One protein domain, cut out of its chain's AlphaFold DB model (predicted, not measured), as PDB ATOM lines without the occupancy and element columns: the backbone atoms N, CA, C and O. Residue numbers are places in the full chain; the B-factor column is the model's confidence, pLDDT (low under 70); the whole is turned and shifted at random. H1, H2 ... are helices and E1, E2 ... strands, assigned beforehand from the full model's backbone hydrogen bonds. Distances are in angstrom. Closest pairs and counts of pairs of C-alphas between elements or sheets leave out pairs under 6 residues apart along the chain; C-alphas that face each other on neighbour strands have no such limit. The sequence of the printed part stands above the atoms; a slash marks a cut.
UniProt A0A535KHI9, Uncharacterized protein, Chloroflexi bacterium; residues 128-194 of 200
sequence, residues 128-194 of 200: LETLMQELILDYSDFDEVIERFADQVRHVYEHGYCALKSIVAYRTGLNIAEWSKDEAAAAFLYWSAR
ATOM      1  N   LEU A 128     249.230 376.857 252.137       97.56
ATOM      2  CA  LEU A 128     250.248 376.352 253.058       97.56
ATOM      3  C   LEU A 128     251.313 377.405 253.381       97.56
ATOM      4  O   LEU A 128     251.713 377.559 254.529       97.56
ATOM      5  N   GLU A 129     251.754 378.168 252.386       95.69
ATOM      6  CA  GLU A 129     252.833 379.141 252.560       95.69
ATOM      7  C   GLU A 129     252.408 380.340 253.408       95.69
ATOM      8  O   GLU A 129     253.246 380.904 254.106       95.69
ATOM      9  N   THR A 130     251.129 380.725 253.385       93.12
ATOM     10  CA  THR A 130     250.632 381.799 254.258       93.12
ATOM     11  C   THR A 130     250.491 381.330 255.695       93.12
ATOM     12  O   THR A 130     250.886 382.067 256.587       93.12
ATOM     13  N   LEU A 131     250.059 380.082 255.915       95.31
ATOM     14  CA  LEU A 131     250.094 379.482 257.249       95.31
ATOM     15  C   LEU A 131     251.530 379.424 257.793       95.31
ATOM     16  O   LEU A 131     251.796 379.856 258.909       95.31
ATOM     17  N   MET A 132     252.478 378.925 256.995       94.81
ATOM     18  CA  MET A 132     253.884 378.878 257.396       94.81
ATOM     19  C   MET A 132     254.426 380.283 257.704       94.81
ATOM     20  O   MET A 132     255.113 380.475 258.699       94.81
ATOM     21  N   GLN A 133     254.088 381.280 256.882       91.50
ATOM     22  CA  GLN A 133     254.484 382.667 257.117       91.50
ATOM     23  C   GLN A 133     253.947 383.216 258.446       91.50
ATOM     24  O   GLN A 133     254.694 383.891 259.145       91.50
ATOM     25  N   GLU A 134     252.684 382.955 258.785       91.75
ATOM     26  CA  GLU A 134     252.088 383.374 260.061       91.75
ATOM     27  C   GLU A 134     252.815 382.718 261.243       91.75
ATOM     28  O   GLU A 134     253.284 383.410 262.143       91.75
ATOM     29  N   LEU A 135     253.029 381.401 261.186       94.19
ATOM     30  CA  LEU A 135     253.708 380.666 262.257       94.19
ATOM     31  C   LEU A 135     255.163 381.119 262.466       94.19
ATOM     32  O   LEU A 135     255.603 381.234 263.604       94.19
ATOM     33  N   ILE A 136     255.910 381.418 261.400       91.88
ATOM     34  CA  ILE A 136     257.297 381.909 261.517       91.88
ATOM     35  C   ILE A 136     257.362 383.287 262.200       91.88
ATOM     36  O   ILE A 136     258.380 383.627 262.801       91.88
ATOM     37  N   LEU A 137     256.306 384.100 262.094       89.44
ATOM     38  CA  LEU A 137     256.239 385.405 262.758       89.44
ATOM     39  C   LEU A 137     255.848 385.284 264.236       89.44
ATOM     40  O   LEU A 137     256.306 386.091 265.046       89.44
ATOM     41  N   ASP A 138     255.031 384.288 264.577       91.75
ATOM     42  CA  ASP A 138     254.502 384.097 265.929       91.75
ATOM     43  C   ASP A 138     255.428 383.266 266.836       91.75
ATOM     44  O   ASP A 138     255.372 383.403 268.060       91.75
ATOM     45  N   TYR A 139     256.295 382.427 266.257       93.25
ATOM     46  CA  TYR A 139     257.138 381.481 266.996       93.25
ATOM     47  C   TYR A 139     258.603 381.545 266.550       93.25
ATOM     48  O   TYR A 139     258.919 381.682 265.370       93.25
ATOM     49  N   SER A 140     259.519 381.419 267.514       91.38
ATOM     50  CA  SER A 140     260.969 381.515 267.291       91.38
ATOM     51  C   SER A 140     261.699 380.171 267.304       91.38
ATOM     52  O   SER A 140     262.874 380.129 266.937       91.38
ATOM     53  N   ASP A 141     261.032 379.091 267.712       94.69
ATOM     54  CA  ASP A 141     261.577 377.737 267.699       94.69
ATOM     55  C   ASP A 141     261.125 376.978 266.444       94.69
ATOM     56  O   ASP A 141     259.941 376.947 266.104       94.69
ATOM     57  N   PHE A 142     262.084 376.373 265.738       95.62
ATOM     58  CA  PHE A 142     261.809 375.671 264.485       95.62
ATOM     59  C   PHE A 142     260.923 374.440 264.697       95.62
ATOM     60  O   PHE A 142     259.998 374.213 263.917       95.62
ATOM     61  N   ASP A 143     261.192 373.648 265.737       97.31
ATOM     62  CA  ASP A 143     260.444 372.418 265.985       97.31
ATOM     63  C   ASP A 143     259.000 372.733 266.394       97.31
ATOM     64  O   ASP A 143     258.078 372.086 265.895       97.31
ATOM     65  N   GLU A 144     258.788 373.789 267.188       97.12
ATOM     66  CA  GLU A 144     257.451 374.293 267.520       97.12
ATOM     67  C   GLU A 144     256.673 374.743 266.271       97.12
ATOM     68  O   GLU A 144     255.504 374.384 266.104       97.12
ATOM     69  N   VAL A 145     257.306 375.488 265.355       96.38
ATOM     70  CA  VAL A 145     256.668 375.910 264.093       96.38
ATOM     71  C   VAL A 145     256.238 374.703 263.263       96.38
ATOM     72  O   VAL A 145     255.108 374.667 262.770       96.38
ATOM     73  N   ILE A 146     257.112 373.706 263.110       97.31
ATOM     74  CA  ILE A 146     256.813 372.502 262.327       97.31
ATOM     75  C   ILE A 146     255.708 371.668 262.982       97.31
ATOM     76  O   ILE A 146     254.810 371.202 262.277       97.31
ATOM     77  N   GLU A 147     255.733 371.503 264.307       98.06
ATOM     78  CA  GLU A 147     254.687 370.792 265.045       98.06
ATOM     79  C   GLU A 147     253.321 371.460 264.840       98.06
ATOM     80  O   GLU A 147     252.363 370.793 264.445       98.06
ATOM     81  N   ARG A 148     253.246 372.786 265.008       97.50
ATOM     82  CA  ARG A 148     252.009 373.562 264.820       97.50
ATOM     83  C   ARG A 148     251.524 373.558 263.379       97.50
ATOM     84  O   ARG A 148     250.324 373.430 263.142       97.50
ATOM     85  N   PHE A 149     252.432 373.672 262.414       97.50
ATOM     86  CA  PHE A 149     252.087 373.579 260.998       97.50
ATOM     87  C   PHE A 149     251.472 372.213 260.679       97.50
ATOM     88  O   PHE A 149     250.393 372.134 260.087       97.50
ATOM     89  N   ALA A 150     252.131 371.130 261.104       97.50
ATOM     90  CA  ALA A 150     251.646 369.773 260.888       97.50
ATOM     91  C   ALA A 150     250.299 369.530 261.583       97.50
ATOM     92  O   ALA A 150     249.437 368.858 261.017       97.50
ATOM     93  N   ASP A 151     250.110 370.082 262.782       97.50
ATOM     94  CA  ASP A 151     248.852 370.011 263.520       97.50
ATOM     95  C   ASP A 151     247.705 370.716 262.785       97.50
ATOM     96  O   ASP A 151     246.692 370.088 262.473       97.50
ATOM     97  N   GLN A 152     247.895 371.972 262.375       96.50
ATOM     98  CA  GLN A 152     246.867 372.708 261.634       96.50
ATOM     99  C   GLN A 152     246.514 372.053 260.293       96.50
ATOM    100  O   GLN A 152     245.341 372.000 259.920       96.50
ATOM    101  N   VAL A 153     247.503 371.506 259.576       97.25
ATOM    102  CA  VAL A 153     247.257 370.766 258.330       97.25
ATOM    103  C   VAL A 153     246.505 369.459 258.599       97.25
ATOM    104  O   VAL A 153     245.595 369.111 257.846       97.25
ATOM    105  N   ARG A 154     246.830 368.735 259.678       97.00
ATOM    106  CA  ARG A 154     246.129 367.498 260.065       97.00
ATOM    107  C   ARG A 154     244.668 367.763 260.420       97.00
ATOM    108  O   ARG A 154     243.796 366.995 260.018       97.00
ATOM    109  N   HIS A 155     244.406 368.870 261.106       96.00
ATOM    110  CA  HIS A 155     243.079 369.291 261.549       96.00
ATOM    111  C   HIS A 155     242.425 370.301 260.589       96.00
ATOM    112  O   HIS A 155     241.535 371.055 260.976       96.00
ATOM    113  N   VAL A 156     242.828 370.331 259.311       95.56
ATOM    114  CA  VAL A 156     242.403 371.361 258.342       95.56
ATOM    115  C   VAL A 156     240.876 371.484 258.201       95.56
ATOM    116  O   VAL A 156     240.346 372.591 258.077       95.56
ATOM    117  N   TYR A 157     240.152 370.365 258.300       94.50
ATOM    118  CA  TYR A 157     238.688 370.343 258.240       94.50
ATOM    119  C   TYR A 157     238.022 370.988 259.457       94.50
ATOM    120  O   TYR A 157     237.012 371.674 259.306       94.50
ATOM    121  N   GLU A 158     238.592 370.813 260.650       95.38
ATOM    122  CA  GLU A 158     238.090 371.412 261.897       95.38
ATOM    123  C   GLU A 158     238.222 372.941 261.863       95.38
ATOM    124  O   GLU A 158     237.383 373.658 262.404       95.38
ATOM    125  N   HIS A 159     239.208 373.443 261.116       90.56
ATOM    126  CA  HIS A 159     239.429 374.867 260.857       90.56
ATOM    127  C   HIS A 159     238.583 375.418 259.686       90.56
ATOM    128  O   HIS A 159     238.721 376.576 259.281       90.56
ATOM    129  N   GLY A 160     237.667 374.610 259.138       93.25
ATOM    130  CA  GLY A 160     236.705 375.035 258.120       93.25
ATOM    131  C   GLY A 160     237.271 375.130 256.702       93.25
ATOM    132  O   GLY A 160     236.713 375.851 255.871       93.25
ATOM    133  N   TYR A 161     238.365 374.426 256.415       96.75
ATOM    134  CA  TYR A 161     238.928 374.288 255.073       96.75
ATOM    135  C   TYR A 161     238.615 372.900 254.494       96.75
ATOM    136  O   TYR A 161     238.489 371.919 255.219       96.75
ATOM    137  N   CYS A 162     238.477 372.798 253.173       95.31
ATOM    138  CA  CYS A 162     238.157 371.549 252.466       95.31
ATOM    139  C   CYS A 162     239.220 371.141 251.435       95.31
ATOM    140  O   CYS A 162     239.053 370.135 250.752       95.31
ATOM    141  N   ALA A 163     240.284 371.931 251.288       96.25
ATOM    142  CA  ALA A 163     241.365 371.687 250.341       96.25
ATOM    143  C   ALA A 163     242.657 372.371 250.806       96.25
ATOM    144  O   ALA A 163     242.625 373.276 251.641       96.25
ATOM    145  N   LEU A 164     243.783 371.955 250.225       97.75
ATOM    146  CA  LEU A 164     245.100 372.557 250.427       97.75
ATOM    147  C   LEU A 164     245.600 373.167 249.114       97.75
ATOM    148  O   LEU A 164     245.331 372.638 248.034       97.75
ATOM    149  N   LYS A 165     246.359 374.256 249.212       97.56
ATOM    150  CA  LYS A 165     247.046 374.908 248.094       97.56
ATOM    151  C   LYS A 165     248.492 375.171 248.470       97.56
ATOM    152  O   LYS A 165     248.759 375.740 249.522       97.56
ATOM    153  N   SER A 166     249.399 374.838 247.561       97.44
ATOM    154  CA  SER A 166     250.768 375.340 247.587       97.44
ATOM    155  C   SER A 166     250.975 376.346 246.455       97.44
ATOM    156  O   SER A 166     250.474 376.162 245.342       97.44
ATOM    157  N   ILE A 167     251.706 377.418 246.748       96.88
ATOM    158  CA  ILE A 167     252.213 378.397 245.776       96.88
ATOM    159  C   ILE A 167     253.716 378.226 245.510       96.88
ATOM    160  O   ILE A 167     254.353 379.140 244.994       96.88
ATOM    161  N   VAL A 168     254.290 377.058 245.817       96.31
ATOM    162  CA  VAL A 168     255.730 376.772 245.682       96.31
ATOM    163  C   VAL A 168     256.291 377.096 244.291       96.31
ATOM    164  O   VAL A 168     257.373 377.669 244.186       96.31
ATOM    165  N   ALA A 169     255.515 376.867 243.223       96.75
ATOM    166  CA  ALA A 169     255.906 377.211 241.855       96.75
ATOM    167  C   ALA A 169     256.258 378.700 241.684       96.75
ATOM    168  O   ALA A 169     257.190 379.027 240.955       96.75
ATOM    169  N   TYR A 170     255.547 379.587 242.386       92.94
ATOM    170  CA  TYR A 170     255.770 381.035 242.360       92.94
ATOM    171  C   TYR A 170     256.945 381.479 243.239       92.94
ATOM    172  O   TYR A 170     257.367 382.627 243.151       92.94
ATOM    173  N   ARG A 171     257.457 380.597 244.106       91.44
ATOM    174  CA  ARG A 171     258.485 380.921 245.104       91.44
ATOM    175  C   ARG A 171     259.836 380.315 244.755       91.44
ATOM    176  O   ARG A 171     260.828 381.029 244.686       91.44
ATOM    177  N   THR A 172     259.869 379.009 244.525       93.19
ATOM    178  CA  THR A 172     261.106 378.241 244.308       93.19
ATOM    179  C   THR A 172     261.068 377.394 243.035       93.19
ATOM    180  O   THR A 172     262.062 376.758 242.687       93.19
ATOM    181  N   GLY A 173     259.946 377.399 242.307       95.00
ATOM    182  CA  GLY A 173     259.705 376.496 241.185       95.00
ATOM    183  C   GLY A 173     259.188 375.127 241.641       95.00
ATOM    184  O   GLY A 173     258.810 374.935 242.791       95.00
ATOM    185  N   LEU A 174     259.124 374.166 240.714       96.50
ATOM    186  CA  LEU A 174     258.560 372.826 240.959       96.50
ATOM    187  C   LEU A 174     259.613 371.712 241.031       96.50
ATOM    188  O   LEU A 174     259.262 370.535 241.042       96.50
ATOM    189  N   ASN A 175     260.899 372.061 241.094       94.81
ATOM    190  CA  ASN A 175     261.962 371.085 241.324       94.81
ATOM    191  C   ASN A 175     262.031 370.726 242.819       94.81
ATOM    192  O   ASN A 175     262.956 371.130 243.523       94.81
ATOM    193  N   ILE A 176     260.986 370.057 243.310       92.62
ATOM    194  CA  ILE A 176     260.817 369.712 244.723       92.62
ATOM    195  C   ILE A 176     261.798 368.603 245.103       92.62
ATOM    196  O   ILE A 176     261.898 367.588 244.416       92.62
ATOM    197  N   ALA A 177     262.492 368.806 246.220       93.38
ATOM    198  CA  ALA A 177     263.447 367.872 246.795       93.38
ATOM    199  C   ALA A 177     263.186 367.706 248.295       93.38
ATOM    200  O   ALA A 177     262.561 368.560 248.929       93.38
ATOM    201  N   GLU A 178     263.684 366.606 248.849       94.69
ATOM    202  CA  GLU A 178     263.763 366.424 250.294       94.69
ATOM    203  C   GLU A 178     264.958 367.208 250.839       94.69
ATOM    204  O   GLU A 178     266.054 367.154 250.282       94.69
ATOM    205  N   TRP A 179     264.730 367.930 251.933       92.38
ATOM    206  CA  TRP A 179     265.747 368.709 252.635       92.38
ATOM    207  C   TRP A 179     265.979 368.104 254.010       92.38
ATOM    208  O   TRP A 179     265.039 367.625 254.652       92.38
ATOM    209  N   SER A 180     267.223 368.139 254.481       96.56
ATOM    210  CA  SER A 180     267.513 367.725 255.850       96.56
ATOM    211  C   SER A 180     266.892 368.697 256.860       96.56
ATOM    212  O   SER A 180     266.680 369.881 256.578       96.56
ATOM    213  N   LYS A 181     266.631 368.201 258.076       95.44
ATOM    214  CA  LYS A 181     266.151 369.040 259.183       95.44
ATOM    215  C   LYS A 181     267.105 370.210 259.454       95.44
ATOM    216  O   LYS A 181     266.644 371.327 259.661       95.44
ATOM    217  N   ASP A 182     268.412 369.961 259.405       96.75
ATOM    218  CA  ASP A 182     269.434 370.973 259.680       96.75
ATOM    219  C   ASP A 182     269.412 372.104 258.639       96.75
ATOM    220  O   ASP A 182     269.482 373.278 259.002       96.75
ATOM    221  N   GLU A 183     269.243 371.776 257.353       95.75
ATOM    222  CA  GLU A 183     269.098 372.775 256.285       95.75
ATOM    223  C   GLU A 183     267.822 373.608 256.454       95.75
ATOM    224  O   GLU A 183     267.860 374.834 256.326       95.75
ATOM    225  N   ALA A 184     266.699 372.962 256.784       94.56
ATOM    226  CA  ALA A 184     265.431 373.646 257.014       94.56
ATOM    227  C   ALA A 184     265.489 374.577 258.240       94.56
ATOM    228  O   ALA A 184     265.043 375.723 258.161       94.56
ATOM    229  N   ALA A 185     266.094 374.127 259.342       95.56
ATOM    230  CA  ALA A 185     266.273 374.925 260.554       95.56
ATOM    231  C   ALA A 185     267.211 376.121 260.323       95.56
ATOM    232  O   ALA A 185     266.920 377.239 260.753       95.56
ATOM    233  N   ALA A 186     268.309 375.923 259.584       94.56
ATOM    234  CA  ALA A 186     269.211 377.009 259.205       94.56
ATOM    235  C   ALA A 186     268.505 378.061 258.332       94.56
ATOM    236  O   ALA A 186     268.665 379.264 258.557       94.56
ATOM    237  N   ALA A 187     267.685 377.626 257.369       92.56
ATOM    238  CA  ALA A 187     266.875 378.525 256.556       92.56
ATOM    239  C   ALA A 187     265.839 379.280 257.403       92.56
ATOM    240  O   ALA A 187     265.701 380.493 257.256       92.56
ATOM    241  N   PHE A 188     265.149 378.601 258.323       92.56
ATOM    242  CA  PHE A 188     264.198 379.229 259.240       92.56
ATOM    243  C   PHE A 188     264.844 380.361 260.049       92.56
ATOM    244  O   PHE A 188     264.324 381.473 260.039       92.56
ATOM    245  N   LEU A 189     266.011 380.124 260.659       90.50
ATOM    246  CA  LEU A 189     266.751 381.150 261.409       90.50
ATOM    247  C   LEU A 189     267.166 382.337 260.528       90.50
ATOM    248  O   LEU A 189     267.101 383.492 260.947       90.50
ATOM    249  N   TYR A 190     267.591 382.059 259.294       86.88
ATOM    250  CA  TYR A 190     267.957 383.098 258.334       86.88
ATOM    251  C   TYR A 190     266.773 384.007 257.980       86.88
ATOM    252  O   TYR A 190     266.944 385.222 257.828       86.88
ATOM    253  N   TRP A 191     265.583 383.426 257.832       81.44
ATOM    254  CA  TRP A 191     264.377 384.149 257.442       81.44
ATOM    255  C   TRP A 191     263.686 384.836 258.621       81.44
ATOM    256  O   TRP A 191     263.275 385.980 258.462       81.44
ATOM    257  N   SER A 192     263.630 384.223 259.805       80.31
ATOM    258  CA  SER A 192     263.040 384.837 261.007       80.31
ATOM    259  C   SER A 192     263.816 386.072 261.486       80.31
ATOM    260  O   SER A 192     263.225 387.028 261.984       80.31
ATOM    261  N   ALA A 193     265.136 386.111 261.264       76.69
ATOM    262  CA  ALA A 193     265.981 387.262 261.589       76.69
ATOM    263  C   ALA A 193     265.754 388.483 260.676       76.69
ATOM    264  O   ALA A 193     266.170 389.597 261.004       76.69
ATOM    265  N   ARG A 194     265.113 388.302 259.519       73.69
ATOM    266  CA  ARG A 194     264.727 389.402 258.634       73.69
ATOM    267  C   ARG A 194     263.288 389.768 258.959       73.69
ATOM    268  O   ARG A 194     262.417 388.921 258.893       73.69
TER     269      ARG A 194
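This is residues 128 to 194 of the 200 residues of an uncharacterized protein of Chloroflexi bacterium (UniProt A0A535KHI9). What is the shape? Helices H1 and H2 make a hairpin, and H4 crosses the end where H1 ends and H2 begins; E1 and H3 lie on an arc, residues 155 to 180, from H2 to H4. How large is it? The printed part has 67 residues, mostly helix, with H1, H2, strand E1, H3 and H4 in order; it is only just compact, close to loose, with radius of gyration of the C-alphas 12.7 A and spans of 32 by 27 by 21 A.

What comes first? H1, residues 128 to 138, touches H2, residues 142 to 154, as a helical hairpin at a steep tilt of 42 degrees, opposite ways; the closest C-alphas, of Leu 135 and Val 145, are 5.9 A apart. What follows? E1, residues 161 to 165, pairs with no named strand; H3, residues 168 to 171, touches no helix. H4, residues 181 to 192, only just touches H2 with 3 pairs of C-alphas within 8 A, closest Phe 142 and Ala 185 at 6.0 A. Every O i to N i+4 pair is within hydrogen-bond range in H1, H2 and H4; H3 is too short for one.

Where does H1 begin? C-alpha 128 is at (250.248, 376.352, 253.058). Where does H4 end? C-alpha 192 is at (263.040, 384.837, 261.007); H2 is 18.2 A long.

Is it cut? The printed part has no cut and no long link. Is confidence low? No printed residue is under 70.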